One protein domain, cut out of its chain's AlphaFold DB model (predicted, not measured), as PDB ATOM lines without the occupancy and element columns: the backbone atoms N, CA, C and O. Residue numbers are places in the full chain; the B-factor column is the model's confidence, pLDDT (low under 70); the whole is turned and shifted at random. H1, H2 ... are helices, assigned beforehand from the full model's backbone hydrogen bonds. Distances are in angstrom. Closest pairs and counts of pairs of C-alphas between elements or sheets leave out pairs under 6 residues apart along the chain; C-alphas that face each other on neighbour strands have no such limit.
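AT A GLANCE: This is residues 67 to 185 of the 193 residues of the protein "ShKT domain-containing protein" of Pocillopora damicornis (UniProt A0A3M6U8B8). With little regular structure, five short helices sit among long loops: H3 packs on H2, and the hairpin of H4 and H5 makes one end. The printed part, 119 residues, has H1 to H5 in order and no named strand: all helix, with only 42 residues in named elements. It is compact, with a radius of gyration of the C-alphas of 14.0 A and spans of 39 by 34 by 25 A.

IN THESE COORDINATES: H1, residues 67 to 76, begins at C-alpha 67 (29.058, 17.955, -37.553) and is 14.1 A long. H2 is residues 78 to 82, H3 86 to 95, H4 145 to 151, and H5 156 to 165, ending at C-alpha 165 (15.590, 6.325, -31.019).

HOW THE PARTS SIT: H2 and H3 touch, the closest C-alphas being those of Cys 81 and Lys 89, 6.5 A apart. H4 and H5 touch, closest at the C-alphas of Cys 151 and Ile 159, 4.8 A. Every O i to N i+4 pair is within hydrogen-bond range in H1, H3 and H5, but 0 of 1 in H2 and 0 of 3 in H4, with 2 of 2 and 3 of 4 O i to N i+3 pairs.

THE WHOLE: The H3 to H4 link is long, 49 residues; pLDDT is under 70 at residues 175 to 182.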
ATOM      1  N   SER A  67      29.026  18.395 -38.951       88.31
ATOM      2  CA  SER A  67      29.058  17.955 -37.553       88.31
ATOM      3  C   SER A  67      27.698  17.448 -37.057       88.31
ATOM      4  O   SER A  67      27.652  16.516 -36.263       88.31
ATOM      5  N   THR A  68      26.590  18.023 -37.532       91.88
ATOM      6  CA  THR A  68      25.230  17.570 -37.196       91.88
ATOM      7  C   THR A  68      24.892  16.253 -37.894       91.88
ATOM      8  O   THR A  68      24.376  15.349 -37.243       91.88
ATOM      9  N   CYS A  69      25.246  16.100 -39.175       93.88
ATOM     10  CA  CYS A  69      25.087  14.836 -39.901       93.88
ATOM     11  C   CYS A  69      25.858  13.698 -39.216       93.88
ATOM     12  O   CYS A  69      25.273  12.666 -38.885       93.88
ATOM     13  N   LYS A  70      27.139  13.927 -38.898       92.19
ATOM     14  CA  LYS A  70      27.960  12.979 -38.133       92.19
ATOM     15  C   LYS A  70      27.363  12.658 -36.767       92.19
ATOM     16  O   LYS A  70      27.315  11.494 -36.394       92.19
ATOM     17  N   LYS A  71      26.871  13.663 -36.034       91.88
ATOM     18  CA  LYS A  71      26.212  13.448 -34.737       91.88
ATOM     19  C   LYS A  71      25.000  12.523 -34.873       91.88
ATOM     20  O   LYS A  71      24.899  11.558 -34.130       91.88
ATOM     21  N   ILE A  72      24.105  12.790 -35.824       92.31
ATOM     22  CA  ILE A  72      22.906  11.969 -36.061       92.31
ATOM     23  C   ILE A  72      23.289  10.514 -36.356       92.31
ATOM     24  O   ILE A  72      22.719   9.606 -35.758       92.31
ATOM     25  N   ILE A  73      24.278  10.294 -37.223       92.31
ATOM     26  CA  ILE A  73      24.728   8.950 -37.609       92.31
ATOM     27  C   ILE A  73      25.427   8.233 -36.451       92.31
ATOM     28  O   ILE A  73      25.143   7.066 -36.202       92.31
ATOM     29  N   ASN A  74      26.296   8.914 -35.704       89.81
ATOM     30  CA  ASN A  74      27.023   8.306 -34.586       89.81
ATOM     31  C   ASN A  74      26.097   7.916 -33.425       89.81
ATOM     32  O   ASN A  74      26.358   6.941 -32.726       89.81
ATOM     33  N   GLU A  75      25.021   8.675 -33.214       90.25
ATOM     34  CA  GLU A  75      24.091   8.450 -32.106       90.25
ATOM     35  C   GLU A  75      22.949   7.486 -32.461       90.25
ATOM     36  O   GLU A  75      22.524   6.708 -31.611       90.25
ATOM     37  N   LEU A  76      22.428   7.532 -33.693       92.00
ATOM     38  CA  LEU A  76      21.279   6.715 -34.125       92.00
ATOM     39  C   LEU A  76      21.672   5.524 -35.013       92.00
ATOM     40  O   LEU A  76      20.834   4.674 -35.315       92.00
ATOM     41  N   GLY A  77      22.931   5.472 -35.441       92.38
ATOM     42  CA  GLY A  77      23.457   4.505 -36.394       92.38
ATOM     43  C   GLY A  77      23.161   4.836 -37.852       92.38
ATOM     44  O   GLY A  77      22.240   5.584 -38.189       92.38
ATOM     45  N   TYR A  78      23.919   4.206 -38.752       93.75
ATOM     46  CA  TYR A  78      23.784   4.373 -40.202       93.75
ATOM     47  C   TYR A  78      22.425   3.917 -40.733       93.75
ATOM     48  O   TYR A  78      22.008   4.313 -41.823       93.75
ATOM     49  N   ARG A  79      21.689   3.110 -39.962       93.38
ATOM     50  CA  ARG A  79      20.320   2.716 -40.295       93.38
ATOM     51  C   ARG A  79      19.396   3.905 -40.541       93.38
ATOM     52  O   ARG A  79      18.535   3.803 -41.411       93.38
ATOM     53  N   VAL A  80      19.604   5.030 -39.853       94.75
ATOM     54  CA  VAL A  80      18.782   6.238 -40.020       94.75
ATOM     55  C   VAL A  80      18.816   6.783 -41.455       94.75
ATOM     56  O   VAL A  80      17.800   7.254 -41.958       94.75
ATOM     57  N   CYS A  81      19.937   6.614 -42.166       94.75
ATOM     58  CA  CYS A  81      20.085   6.978 -43.577       94.75
ATOM     59  C   CYS A  81      19.263   6.083 -44.525       94.75
ATOM     60  O   CYS A  81      19.117   6.370 -45.706       94.75
ATOM     61  N   TYR A  82      18.694   4.978 -44.059       92.56
ATOM     62  CA  TYR A  82      17.901   4.086 -44.907       92.56
ATOM     63  C   TYR A  82      16.501   3.867 -44.347       92.56
ATOM     64  O   TYR A  82      15.872   2.852 -44.638       92.56
ATOM     65  N   THR A  83      16.031   4.838 -43.563       94.31
ATOM     66  CA  THR A  83      14.694   4.841 -42.983       94.31
ATOM     67  C   THR A  83      13.595   4.841 -44.048       94.31
ATOM     68  O   THR A  83      13.716   5.466 -45.108       94.31
ATOM     69  N   ILE A  84      12.487   4.173 -43.737       94.44
ATOM     70  CA  ILE A  84      11.238   4.218 -44.499       94.44
ATOM     71  C   ILE A  84      10.411   5.479 -44.200       94.44
ATOM     72  O   ILE A  84       9.448   5.764 -44.908       94.44
ATOM     73  N   ILE A  85      10.788   6.270 -43.190       94.25
ATOM     74  CA  ILE A  85      10.126   7.533 -42.850       94.25
ATOM     75  C   ILE A  85      10.480   8.577 -43.918       94.25
ATOM     76  O   ILE A  85      11.504   9.256 -43.835       94.25
ATOM     77  N   SER A  86       9.616   8.732 -44.924       93.25
ATOM     78  CA  SER A  86       9.876   9.537 -46.132       93.25
ATOM     79  C   SER A  86      10.396  10.950 -45.855       93.25
ATOM     80  O   SER A  86      11.327  11.402 -46.513       93.25
ATOM     81  N   GLN A  87       9.828  11.647 -44.867       91.62
ATOM     82  CA  GLN A  87      10.252  13.012 -44.524       91.62
ATOM     83  C   GLN A  87      11.682  13.055 -43.974       91.62
ATOM     84  O   GLN A  87      12.445  13.968 -44.283       91.62
ATOM     85  N   LEU A  88      12.054  12.052 -43.178       91.88
ATOM     86  CA  LEU A  88      13.384  11.935 -42.596       91.88
ATOM     87  C   LEU A  88      14.414  11.573 -43.664       91.88
ATOM     88  O   LEU A  88      15.457  12.218 -43.765       91.88
ATOM     89  N   LYS A  89      14.068  10.602 -44.513       94.06
ATOM     90  CA  LYS A  89      14.888  10.189 -45.649       94.06
ATOM     91  C   LYS A  89      15.182  11.359 -46.588       94.06
ATOM     92  O   LYS A  89      16.342  11.621 -46.872       94.06
ATOM     93  N   LEU A  90      14.163  12.117 -46.998       93.00
ATOM     94  CA  LEU A  90      14.343  13.266 -47.894       93.00
ATOM     95  C   LEU A  90      15.232  14.363 -47.288       93.00
ATOM     96  O   LEU A  90      16.008  14.986 -48.011       93.00
ATOM     97  N   LYS A  91      15.134  14.611 -45.975       93.12
ATOM     98  CA  LYS A  91      16.028  15.550 -45.277       93.12
ATOM     99  C   LYS A  91      17.475  15.070 -45.303       93.12
ATOM    100  O   LYS A  91      18.363  15.835 -45.662       93.12
ATOM    101  N   LEU A  92      17.712  13.802 -44.971       94.31
ATOM    102  CA  LEU A  92      19.056  13.226 -44.974       94.31
ATOM    103  C   LEU A  92      19.647  13.183 -46.386       94.31
ATOM    104  O   LEU A  92      20.810  13.527 -46.561       94.31
ATOM    105  N   GLU A  93      18.850  12.833 -47.397       92.88
ATOM    106  CA  GLU A  93      19.279  12.822 -48.800       92.88
ATOM    107  C   GLU A  93      19.740  14.196 -49.278       92.88
ATOM    108  O   GLU A  93      20.719  14.283 -50.017       92.88
ATOM    109  N   ARG A  94      19.073  15.266 -48.834       91.56
ATOM    110  CA  ARG A  94      19.409  16.648 -49.208       91.56
ATOM    111  C   ARG A  94      20.572  17.224 -48.408       91.56
ATOM    112  O   ARG A  94      21.395  17.937 -48.974       91.56
ATOM    113  N   SER A  95      20.604  16.957 -47.106       93.69
ATOM    114  CA  SER A  95      21.476  17.668 -46.168       93.69
ATOM    115  C   SER A  95      22.717  16.865 -45.787       93.69
ATOM    116  O   SER A  95      23.773  17.452 -45.577       93.69
ATOM    117  N   CYS A  96      22.627  15.539 -45.754       95.25
ATOM    118  CA  CYS A  96      23.688  14.642 -45.296       95.25
ATOM    119  C   CYS A  96      24.128  13.662 -46.393       95.25
ATOM    120  O   CYS A  96      24.404  12.496 -46.112       95.25
ATOM    121  N   SER A  97      24.143  14.108 -47.654       92.81
ATOM    122  CA  SER A  97      24.349  13.243 -48.818       92.81
ATOM    123  C   SER A  97      25.650  12.444 -48.763       92.81
ATOM    124  O   SER A  97      25.637  11.248 -49.063       92.81
ATOM    125  N   ALA A  98      26.749  13.097 -48.378       91.94
ATOM    126  CA  ALA A  98      28.061  12.466 -48.282       91.94
ATOM    127  C   ALA A  98      28.149  11.593 -47.027       91.94
ATOM    128  O   ALA A  98      28.506  10.423 -47.117       91.94
ATOM    129  N   SER A  99      27.736  12.121 -45.872       93.50
ATOM    130  CA  SER A  99      27.745  11.390 -44.603       93.50
ATOM    131  C   SER A  99      26.911  10.103 -44.649       93.50
ATOM    132  O   SER A  99      27.320   9.098 -44.080       93.50
ATOM    133  N   CYS A 100      25.767  10.104 -45.341       93.81
ATOM    134  CA  CYS A 100      24.904   8.930 -45.514       93.81
ATOM    135  C   CYS A 100      25.279   8.036 -46.711       93.81
ATOM    136  O   CYS A 100      24.570   7.065 -46.971       93.81
ATOM    137  N   HIS A 101      26.345   8.349 -47.456       91.88
ATOM    138  CA  HIS A 101      26.760   7.603 -48.651       91.88
ATOM    139  C   HIS A 101      25.644   7.415 -49.701       91.88
ATOM    140  O   HIS A 101      25.641   6.454 -50.470       91.88
ATOM    141  N   TYR A 102      24.700   8.360 -49.803       91.19
ATOM    142  CA  TYR A 102      23.867   8.489 -51.017       91.19
ATOM    143  C   TYR A 102      24.695   8.972 -52.213       91.19
ATOM    144  O   TYR A 102      24.253   9.015 -53.363       91.19
ATOM    145  N   CYS A 103      25.898   9.412 -51.883       88.88
ATOM    146  CA  CYS A 103      26.839  10.131 -52.672       88.88
ATOM    147  C   CYS A 103      28.249   9.601 -52.372       88.88
ATOM    148  O   CYS A 103      28.501   9.131 -51.271       88.88
ATOM    149  N   GLY A 104      29.154   9.652 -53.349       85.69
ATOM    150  CA  GLY A 104      30.501   9.089 -53.240       85.69
ATOM    151  C   GLY A 104      30.532   7.561 -53.277       85.69
ATOM    152  O   GLY A 104      29.690   6.939 -53.932       85.69
ATOM    153  N   GLU A 105      31.529   7.003 -52.593       84.75
ATOM    154  CA  GLU A 105      31.739   5.563 -52.441       84.75
ATOM    155  C   GLU A 105      30.682   4.939 -51.516       84.75
ATOM    156  O   GLU A 105      30.344   5.535 -50.486       84.75
ATOM    157  N   PRO A 106      30.151   3.751 -51.843       83.94
ATOM    158  CA  PRO A 106      29.187   3.064 -50.996       83.94
ATOM    159  C   PRO A 106      29.840   2.528 -49.715       83.94
ATOM    160  O   PRO A 106      31.027   2.212 -49.678       83.94
ATOM    161  N   LEU A 107      29.033   2.366 -48.664       84.56
ATOM    162  CA  LEU A 107      29.455   1.672 -47.444       84.56
ATOM    163  C   LEU A 107      29.791   0.207 -47.739       84.56
ATOM    164  O   LEU A 107      29.038  -0.486 -48.432       84.56
ATOM    165  N   GLU A 108      30.880  -0.279 -47.148       85.69
ATOM    166  CA  GLU A 108      31.211  -1.701 -47.167       85.69
ATOM    167  C   GLU A 108      30.115  -2.534 -46.493       85.69
ATOM    168  O   GLU A 108      29.501  -2.140 -45.498       85.69
ATOM    169  N   ASN A 109      29.876  -3.733 -47.024       87.88
ATOM    170  CA  ASN A 109      28.895  -4.641 -46.454       87.88
ATOM    171  C   ASN A 109      29.435  -5.284 -45.166       87.88
ATOM    172  O   ASN A 109      30.241  -6.211 -45.206       87.88
ATOM    173  N   CYS A 110      28.928  -4.856 -44.010       92.06
ATOM    174  CA  CYS A 110      29.341  -5.389 -42.710       92.06
ATOM    175  C   CYS A 110      29.092  -6.899 -42.533       92.06
ATOM    176  O   CYS A 110      29.738  -7.536 -41.704       92.06
ATOM    177  N   ARG A 111      28.197  -7.511 -43.326       90.88
ATOM    178  CA  ARG A 111      27.895  -8.953 -43.238       90.88
ATOM    179  C   ARG A 111      29.032  -9.844 -43.726       90.88
ATOM    180  O   ARG A 111      29.084 -11.006 -43.346       90.88
ATOM    181  N   THR A 112      29.907  -9.319 -44.582       91.06
ATOM    182  CA  THR A 112      31.085 -10.046 -45.077       91.06
ATOM    183  C   THR A 112      32.320  -9.799 -44.215       91.06
ATOM    184  O   THR A 112      33.344 -10.445 -44.416       91.06
ATOM    185  N   ASN A 113      32.246  -8.872 -43.255       89.88
ATOM    186  CA  ASN A 113      33.341  -8.594 -42.340       89.88
ATOM    187  C   ASN A 113      33.407  -9.658 -41.230       89.88
ATOM    188  O   ASN A 113      32.377 -10.075 -40.701       89.88
ATOM    189  N   ARG A 114      34.621 -10.050 -40.824       91.88
ATOM    190  CA  ARG A 114      34.865 -11.030 -39.748       91.88
ATOM    191  C   ARG A 114      34.215 -10.644 -38.414       91.88
ATOM    192  O   ARG A 114      33.817 -11.526 -37.661       91.88
ATOM    193  N   ASN A 115      34.123  -9.349 -38.126       90.69
ATOM    194  CA  ASN A 115      33.548  -8.819 -36.891       90.69
ATOM    195  C   ASN A 115      32.026  -8.617 -36.975       90.69
ATOM    196  O   ASN A 115      31.388  -8.349 -35.961       90.69
ATOM    197  N   GLY A 116      31.445  -8.736 -38.171       91.75
ATOM    198  CA  GLY A 116      30.023  -8.544 -38.411       91.75
ATOM    199  C   GLY A 116      29.553  -7.087 -38.349       91.75
ATOM    200  O   GLY A 116      30.326  -6.126 -38.432       91.75
ATOM    201  N   CYS A 117      28.236  -6.941 -38.237       91.88
ATOM    202  CA  CYS A 117      27.554  -5.654 -38.186       91.88
ATOM    203  C   CYS A 117      27.318  -5.200 -36.747       91.88
ATOM    204  O   CYS A 117      26.998  -6.005 -35.872       91.88
ATOM    205  N   CYS A 118      27.360  -3.888 -36.540       91.88
ATOM    206  CA  CYS A 118      26.821  -3.254 -35.348       91.88
ATOM    207  C   CYS A 118      25.302  -3.477 -35.235       91.88
ATOM    208  O   CYS A 118      24.640  -3.964 -36.157       91.88
ATOM    209  N   TRP A 119      24.724  -3.076 -34.101       90.19
ATOM    210  CA  TRP A 119      23.293  -3.248 -33.813       90.19
ATOM    211  C   TRP A 119      22.356  -2.526 -34.793       90.19
ATOM    212  O   TRP A 119      21.188  -2.888 -34.928       90.19
ATOM    213  N   ASP A 120      22.862  -1.517 -35.500       91.81
ATOM    214  CA  ASP A 120      22.142  -0.811 -36.557       91.81
ATOM    215  C   ASP A 120      22.038  -1.631 -37.861       91.81
ATOM    216  O   ASP A 120      21.329  -1.244 -38.792       91.81
ATOM    217  N   GLY A 121      22.724  -2.777 -37.937       91.25
ATOM    218  CA  GLY A 121      22.706  -3.701 -39.067       91.25
ATOM    219  C   GLY A 121      23.387  -3.170 -40.327       91.25
ATOM    220  O   GLY A 121      23.183  -3.747 -41.397       91.25
ATOM    221  N   ARG A 122      24.146  -2.070 -40.226       92.50
ATOM    222  CA  ARG A 122      24.800  -1.415 -41.372       92.50
ATOM    223  C   ARG A 122      26.246  -1.043 -41.120       92.50
ATOM    224  O   ARG A 122      27.048  -1.143 -42.041       92.50
ATOM    225  N   THR A 123      26.575  -0.616 -39.908       91.62
ATOM    226  CA  THR A 123      27.941  -0.216 -39.585       91.62
ATOM    227  C   THR A 123      28.807  -1.457 -39.400       91.62
ATOM    228  O   THR A 123      28.410  -2.399 -38.713       91.62
ATOM    229  N   THR A 124      29.984  -1.475 -40.021       92.44
ATOM    230  CA  THR A 124      30.976  -2.535 -39.814       92.44
ATOM    231  C   THR A 124      31.610  -2.384 -38.440       92.44
ATOM    232  O   THR A 124      32.168  -1.333 -38.125       92.44
ATOM    233  N   SER A 125      31.550  -3.438 -37.630       91.44
ATOM    234  CA  SER A 125      32.189  -3.425 -36.319       91.44
ATOM    235  C   SER A 125      33.712  -3.524 -36.432       91.44
ATOM    236  O   SER A 125      34.246  -4.313 -37.216       91.44
ATOM    237  N   GLN A 126      34.438  -2.765 -35.610       91.38
ATOM    238  CA  GLN A 126      35.903  -2.855 -35.553       91.38
ATOM    239  C   GLN A 126      36.393  -3.964 -34.613       91.38
ATOM    240  O   GLN A 126      37.577  -4.297 -34.629       91.38
ATOM    241  N   ASP A 127      35.499  -4.570 -33.833       88.75
ATOM    242  CA  ASP A 127      35.796  -5.734 -32.998       88.75
ATOM    243  C   ASP A 127      34.627  -6.741 -32.963       88.75
ATOM    244  O   ASP A 127      33.483  -6.370 -33.225       88.75
ATOM    245  N   PRO A 128      34.864  -8.018 -32.618       85.81
ATOM    246  CA  PRO A 128      33.816  -9.045 -32.614       85.81
ATOM    247  C   PRO A 128      32.652  -8.802 -31.640       85.81
ATOM    248  O   PRO A 128      31.633  -9.482 -31.731       85.81
ATOM    249  N   TYR A 129      32.800  -7.879 -30.688       82.69
ATOM    250  CA  TYR A 129      31.807  -7.585 -29.657       82.69
ATOM    251  C   TYR A 129      30.996  -6.316 -29.944       82.69
ATOM    252  O   TYR A 129      30.055  -6.028 -29.205       82.69
ATOM    253  N   GLY A 130      31.322  -5.561 -30.998       80.25
ATOM    254  CA  GLY A 130      30.577  -4.353 -31.356       80.25
ATOM    255  C   GLY A 130      30.843  -3.159 -30.445       80.25
ATOM    256  O   GLY A 130      29.965  -2.312 -30.310       80.25
ATOM    257  N   ILE A 131      32.008  -3.099 -29.789       82.12
ATOM    258  CA  ILE A 131      32.349  -2.053 -28.809       82.12
ATOM    259  C   ILE A 131      33.022  -0.846 -29.482       82.12
ATOM    260  O   ILE A 131      32.809   0.299 -29.085       82.12
ATOM    261  N   LYS A 132      33.836  -1.087 -30.507       86.31
ATOM    262  CA  LYS A 132      34.620  -0.110 -31.260       86.31
ATOM    263  C   LYS A 132      34.040   0.071 -32.655       86.31
ATOM    264  O   LYS A 132      33.712  -0.888 -33.353       86.31
ATOM    265  N   GLY A 133      33.945   1.330 -33.072       86.75
ATOM    266  CA  GLY A 133      33.405   1.711 -34.378       86.75
ATOM    267  C   GLY A 133      31.884   1.587 -34.500       86.75
ATOM    268  O   GLY A 133      31.348   1.961 -35.538       86.75
ATOM    269  N   CYS A 134      31.186   1.111 -33.463       89.31
ATOM    270  CA  CYS A 134      29.732   1.020 -33.462       89.31
ATOM    271  C   CYS A 134      29.059   2.256 -32.850       89.31
ATOM    272  O   CYS A 134      29.604   2.855 -31.920       89.31
ATOM    273  N   PRO A 135      27.848   2.606 -33.324       88.75
ATOM    274  CA  PRO A 135      27.013   3.623 -32.697       88.75
ATOM    275  C   PRO A 135      26.690   3.268 -31.248       88.75
ATOM    276  O   PRO A 135      26.565   2.088 -30.896       88.75
ATOM    277  N   GLU A 136      26.472   4.278 -30.413       84.31
ATOM    278  CA  GLU A 136      26.126   4.025 -29.020       84.31
ATOM    279  C   GLU A 136      24.753   3.373 -28.868       84.31
ATOM    280  O   GLU A 136      23.728   3.858 -29.344       84.31
ATOM    281  N   CYS A 137      24.730   2.276 -28.123       86.81
ATOM    282  CA  CYS A 137      23.507   1.581 -27.767       86.81
ATOM    283  C   CYS A 137      22.850   2.259 -26.555       86.81
ATOM    284  O   CYS A 137      23.088   1.872 -25.407       86.81
ATOM    285  N   LYS A 138      22.029   3.287 -26.793       88.25
ATOM    286  CA  LYS A 138      21.243   3.930 -25.732       88.25
ATOM    287  C   LYS A 138      19.889   4.438 -26.203       88.25
ATOM    288  O   LYS A 138      19.698   4.751 -27.372       88.25
ATOM    289  N   ASP A 139      18.965   4.575 -25.260       91.31
ATOM    290  CA  ASP A 139      17.693   5.250 -25.497       91.31
ATOM    291  C   ASP A 139      17.894   6.773 -25.511       91.31
ATOM    292  O   ASP A 139      18.406   7.368 -24.558       91.31
ATOM    293  N   HIS A 140      17.443   7.420 -26.582       89.62
ATOM    294  CA  HIS A 140      17.574   8.867 -26.781       89.62
ATOM    295  C   HIS A 140      16.422   9.668 -26.168       89.62
ATOM    296  O   HIS A 140      16.565  10.868 -25.927       89.62
ATOM    297  N   PHE A 141      15.306   9.009 -25.841       89.25
ATOM    298  CA  PHE A 141      14.156   9.628 -25.181       89.25
ATOM    299  C   PHE A 141      13.893   9.039 -23.794       89.25
ATOM    300  O   PHE A 141      13.850   7.828 -23.598       89.25
ATOM    301  N   SER A 142      13.598   9.902 -22.818       90.38
ATOM    302  CA  SER A 142      13.194   9.466 -21.470       90.38
ATOM    303  C   SER A 142      11.885   8.666 -21.469       90.38
ATOM    304  O   SER A 142      11.645   7.859 -20.575       90.38
ATOM    305  N   LEU A 143      11.044   8.867 -22.486       91.88
ATOM    306  CA  LEU A 143       9.739   8.224 -22.620       91.88
ATOM    307  C   LEU A 143       9.787   6.866 -23.338       91.88
ATOM    308  O   LEU A 143       8.731   6.255 -23.503       91.88
ATOM    309  N   CYS A 144      10.963   6.356 -23.731       94.56
ATOM    310  CA  CYS A 144      11.086   5.085 -24.458       94.56
ATOM    311  C   CYS A 144      10.329   3.940 -23.765       94.56
ATOM    312  O   CYS A 144       9.492   3.285 -24.386       94.56
ATOM    313  N   LYS A 145      10.509   3.773 -22.446       96.12
ATOM    314  CA  LYS A 145       9.813   2.740 -21.655       96.12
ATOM    315  C   LYS A 145       8.286   2.844 -21.735       96.12
ATOM    316  O   LYS A 145       7.616   1.823 -21.864       96.12
ATOM    317  N   ARG A 146       7.733   4.065 -21.708       96.62
ATOM    318  CA  ARG A 146       6.282   4.314 -21.815       96.62
ATOM    319  C   ARG A 146       5.731   3.878 -23.172       96.62
ATOM    320  O   ARG A 146       4.589   3.434 -23.264       96.62
ATOM    321  N   PHE A 147       6.544   3.996 -24.215       95.88
ATOM    322  CA  PHE A 147       6.165   3.720 -25.595       95.88
ATOM    323  C   PHE A 147       6.687   2.381 -26.129       95.88
ATOM    324  O   PHE A 147       6.530   2.109 -27.315       95.88
ATOM    325  N   LYS A 148       7.212   1.499 -25.266       96.69
ATOM    326  CA  LYS A 148       7.774   0.187 -25.642       96.69
ATOM    327  C   LYS A 148       6.855  -0.651 -26.537       96.69
ATOM    328  O   LYS A 148       7.337  -1.347 -27.423       96.69
ATOM    329  N   LYS A 149       5.532  -0.563 -26.357       96.88
ATOM    330  CA  LYS A 149       4.563  -1.274 -27.213       96.88
ATOM    331  C   LYS A 149       4.723  -0.950 -28.704       96.88
ATOM    332  O   LYS A 149       4.472  -1.805 -29.542       96.88
ATOM    333  N   PHE A 150       5.186   0.254 -29.044       96.56
ATOM    334  CA  PHE A 150       5.385   0.669 -30.430       96.56
ATOM    335  C   PHE A 150       6.624   0.058 -31.087       96.56
ATOM    336  O   PHE A 150       6.752   0.180 -32.297       96.56
ATOM    337  N   CYS A 151       7.477  -0.654 -30.342       96.12
ATOM    338  CA  CYS A 151       8.555  -1.453 -30.925       96.12
ATOM    339  C   CYS A 151       8.031  -2.664 -31.727       96.12
ATOM    340  O   CYS A 151       8.776  -3.226 -32.520       96.12
ATOM    341  N   THR A 152       6.784  -3.104 -31.507       95.75
ATOM    342  CA  THR A 152       6.218  -4.295 -32.177       95.75
ATOM    343  C   THR A 152       4.763  -4.129 -32.616       95.75
ATOM    344  O   THR A 152       4.350  -4.734 -33.599       95.75
ATOM    345  N   GLN A 153       3.977  -3.307 -31.920       92.94
ATOM    346  CA  GLN A 153       2.541  -3.125 -32.151       92.94
ATOM    347  C   GLN A 153       2.261  -1.709 -32.668       92.94
ATOM    348  O   GLN A 153       1.650  -0.878 -31.991       92.94
ATOM    349  N   SER A 154       2.773  -1.390 -33.855       94.19
ATOM    350  CA  SER A 154       2.523  -0.105 -34.512       94.19
ATOM    351  C   SER A 154       2.655  -0.210 -36.028       94.19
ATOM    352  O   SER A 154       2.915  -1.280 -36.573       94.19
ATOM    353  N   ARG A 155       2.485   0.924 -36.711       95.94
ATOM    354  CA  ARG A 155       2.833   1.041 -38.128       95.94
ATOM    355  C   ARG A 155       4.350   0.886 -38.320       95.94
ATOM    356  O   ARG A 155       5.094   1.270 -37.411       95.94
ATOM    357  N   PRO A 156       4.813   0.377 -39.475       95.88
ATOM    358  CA  PRO A 156       6.235   0.164 -39.741       95.88
ATOM    359  C   PRO A 156       7.113   1.389 -39.461       95.88
ATOM    360  O   PRO A 156       8.192   1.256 -38.894       95.88
ATOM    361  N   GLU A 157       6.635   2.588 -39.791       94.50
ATOM    362  CA  GLU A 157       7.353   3.849 -39.590       94.50
ATOM    363  C   GLU A 157       7.571   4.155 -38.106       94.50
ATOM    364  O   GLU A 157       8.640   4.610 -37.712       94.50
ATOM    365  N   ASN A 158       6.569   3.877 -37.269       94.19
ATOM    366  CA  ASN A 158       6.661   4.072 -35.824       94.19
ATOM    367  C   ASN A 158       7.552   3.014 -35.175       94.19
ATOM    368  O   ASN A 158       8.286   3.335 -34.245       94.19
ATOM    369  N   ILE A 159       7.484   1.770 -35.660       95.38
ATOM    370  CA  ILE A 159       8.399   0.711 -35.230       95.38
ATOM    371  C   ILE A 159       9.824   1.157 -35.533       95.38
ATOM    372  O   ILE A 159      10.637   1.231 -34.621       95.38
ATOM    373  N   GLU A 160      10.114   1.546 -36.773       94.81
ATOM    374  CA  GLU A 160      11.457   1.979 -37.145       94.81
ATOM    375  C   GLU A 160      11.907   3.203 -36.340       94.81
ATOM    376  O   GLU A 160      13.009   3.183 -35.796       94.81
ATOM    377  N   PHE A 161      11.039   4.209 -36.174       93.75
ATOM    378  CA  PHE A 161      11.300   5.369 -35.319       93.75
ATOM    379  C   PHE A 161      11.738   4.961 -33.911       93.75
ATOM    380  O   PHE A 161      12.745   5.444 -33.394       93.75
ATOM    381  N   MET A 162      10.995   4.040 -33.298       94.94
ATOM    382  CA  MET A 162      11.323   3.513 -31.980       94.94
ATOM    383  C   MET A 162      12.624   2.708 -31.997       94.94
ATOM    384  O   MET A 162      13.388   2.779 -31.044       94.94
ATOM    385  N   GLU A 163      12.923   1.971 -33.060       93.75
ATOM    386  CA  GLU A 163      14.118   1.131 -33.137       93.75
ATOM    387  C   GLU A 163      15.430   1.922 -33.195       93.75
ATOM    388  O   GLU A 163      16.409   1.451 -32.623       93.75
ATOM    389  N   PHE A 164      15.480   3.095 -33.841       91.88
ATOM    390  CA  PHE A 164      16.698   3.923 -33.836       91.88
ATOM    391  C   PHE A 164      16.743   4.951 -32.696       91.88
ATOM    392  O   PHE A 164      17.829   5.305 -32.246       91.88
ATOM    393  N   HIS A 165      15.601   5.410 -32.170       92.06
ATOM    394  CA  HIS A 165      15.590   6.325 -31.019       92.06
ATOM    395  C   HIS A 165      15.564   5.633 -29.653       92.06
ATOM    396  O   HIS A 165      15.994   6.223 -28.663       92.06
ATOM    397  N   CYS A 166      15.049   4.411 -29.581       93.88
ATOM    398  CA  CYS A 166      14.928   3.614 -28.365       93.88
ATOM    399  C   CYS A 166      15.486   2.186 -28.560       93.88
ATOM    400  O   CYS A 166      14.786   1.206 -28.267       93.88
ATOM    401  N   PRO A 167      16.716   2.025 -29.087       93.56
ATOM    402  CA  PRO A 167      17.251   0.722 -29.472       93.56
ATOM    403  C   PRO A 167      17.396  -0.237 -28.286       93.56
ATOM    404  O   PRO A 167      17.177  -1.436 -28.453       93.56
ATOM    405  N   LEU A 168      17.687   0.260 -27.079       93.00
ATOM    406  CA  LEU A 168      17.735  -0.572 -25.875       93.00
ATOM    407  C   LEU A 168      16.341  -1.044 -25.474       93.00
ATOM    408  O   LEU A 168      16.120  -2.237 -25.272       93.00
ATOM    409  N   THR A 169      15.381  -0.119 -25.370       95.06
ATOM    410  CA  THR A 169      14.004  -0.472 -24.989       95.06
ATOM    411  C   THR A 169      13.368  -1.434 -25.997       95.06
ATOM    412  O   THR A 169      12.629  -2.340 -25.594       95.06
ATOM    413  N   CYS A 170      13.671  -1.270 -27.288       95.44
ATOM    414  CA  CYS A 170      13.215  -2.157 -28.357       95.44
ATOM    415  C   CYS A 170      14.072  -3.421 -28.536       95.44
ATOM    416  O   CYS A 170      13.773  -4.223 -29.419       95.44
ATOM    417  N   GLY A 171      15.114  -3.624 -27.723       93.19
ATOM    418  CA  GLY A 171      15.939  -4.834 -27.746       93.19
ATOM    419  C   GLY A 171      16.780  -5.008 -29.015       93.19
ATOM    420  O   GLY A 171      17.099  -6.134 -29.384       93.19
ATOM    421  N   LYS A 172      17.125  -3.917 -29.707       91.19
ATOM    422  CA  LYS A 172      18.042  -3.939 -30.860       91.19
ATOM    423  C   LYS A 172      19.493  -4.091 -30.458       91.19
ATOM    424  O   LYS A 172      20.295  -4.572 -31.249       91.19
ATOM    425  N   CYS A 173      19.823  -3.691 -29.241       88.06
ATOM    426  CA  CYS A 173      21.171  -3.749 -28.718       88.06
ATOM    427  C   CYS A 173      21.139  -4.001 -27.204       88.06
ATOM    428  O   CYS A 173      20.095  -3.863 -26.563       88.06
ATOM    429  N   ASN A 174      22.281  -4.396 -26.635       79.19
ATOM    430  CA  ASN A 174      22.411  -4.760 -25.225       79.19
ATOM    431  C   ASN A 174      23.442  -3.869 -24.523       79.19
ATOM    432  O   ASN A 174      24.501  -3.588 -25.068       79.19
ATOM    433  N   HIS A 175      23.171  -3.510 -23.267       65.50
ATOM    434  CA  HIS A 175      24.050  -2.675 -22.436       65.50
ATOM    435  C   HIS A 175      25.370  -3.334 -22.009       65.50
ATOM    436  O   HIS A 175      26.182  -2.692 -21.342       65.50
ATOM    437  N   ARG A 176      25.586  -4.619 -22.314       53.69
ATOM    438  CA  ARG A 176      26.780  -5.326 -21.846       53.69
ATOM    439  C   ARG A 176      28.004  -4.759 -22.574       53.69
ATOM    440  O   ARG A 176      28.224  -5.073 -23.735       53.69
ATOM    441  N   ASN A 177      28.785  -3.960 -21.844       48.88
ATOM    442  CA  ASN A 177      30.134  -3.478 -22.169       48.88
ATOM    443  C   ASN A 177      30.267  -2.274 -23.122       48.88
ATOM    444  O   ASN A 177      31.367  -2.029 -23.611       48.88
ATOM    445  N   LEU A 178      29.212  -1.488 -23.353       53.75
ATOM    446  CA  LEU A 178      29.315  -0.261 -24.156       53.75
ATOM    447  C   LEU A 178      29.458   0.982 -23.257       53.75
ATOM    448  O   LEU A 178      28.586   1.204 -22.410       53.75
ATOM    449  N   PRO A 179      30.521   1.797 -23.412       49.88
ATOM    450  CA  PRO A 179      30.616   3.098 -22.755       49.88
ATOM    451  C   PRO A 179      29.413   3.964 -23.147       49.88
ATOM    452  O   PRO A 179      29.107   4.103 -24.328       49.88
ATOM    453  N   ILE A 180      28.727   4.545 -22.164       57.91
ATOM    454  CA  ILE A 180      27.625   5.487 -22.394       57.91
ATOM    455  C   ILE A 180      28.226   6.896 -22.342       57.91
ATOM    456  O   ILE A 180      28.162   7.545 -21.300       57.91
ATOM    457  N   ASN A 181      28.862   7.354 -23.422       60.81
ATOM    458  CA  ASN A 181      29.568   8.645 -23.444       60.81
ATOM    459  C   ASN A 181      28.990   9.656 -24.446       60.81
ATOM    460  O   ASN A 181      29.499  10.770 -24.573       60.81
ATOM    461  N   GLY A 182      27.928   9.307 -25.157       63.59
ATOM    462  CA  GLY A 182      27.466  10.075 -26.298       63.59
ATOM    463  C   GLY A 182      26.393  11.080 -25.928       63.59
ATOM    464  O   GLY A 182      25.766  11.059 -24.863       63.59
ATOM    465  N   GLN A 183      26.075  11.911 -26.899       75.81
ATOM    466  CA  GLN A 183      25.151  13.018 -26.775       75.81
ATOM    467  C   GLN A 183      23.712  12.578 -27.054       75.81
ATOM    468  O   GLN A 183      23.441  11.758 -27.919       75.81
ATOM    469  N   LYS A 184      22.738  13.176 -26.369       81.69
ATOM    470  CA  LYS A 184      21.337  13.003 -26.773       81.69
ATOM    471  C   LYS A 184      21.079  13.770 -28.069       81.69
ATOM    472  O   LYS A 184      21.447  14.947 -28.180       81.69
ATOM    473  N   ILE A 185      20.398  13.129 -29.016       85.00
ATOM    474  CA  ILE A 185      19.826  13.828 -30.169       85.00
ATOM    475  C   ILE A 185      18.672  14.707 -29.690       85.00
ATOM    476  O   ILE A 185      17.736  14.245 -29.038       85.00
TER     477      ILE A 185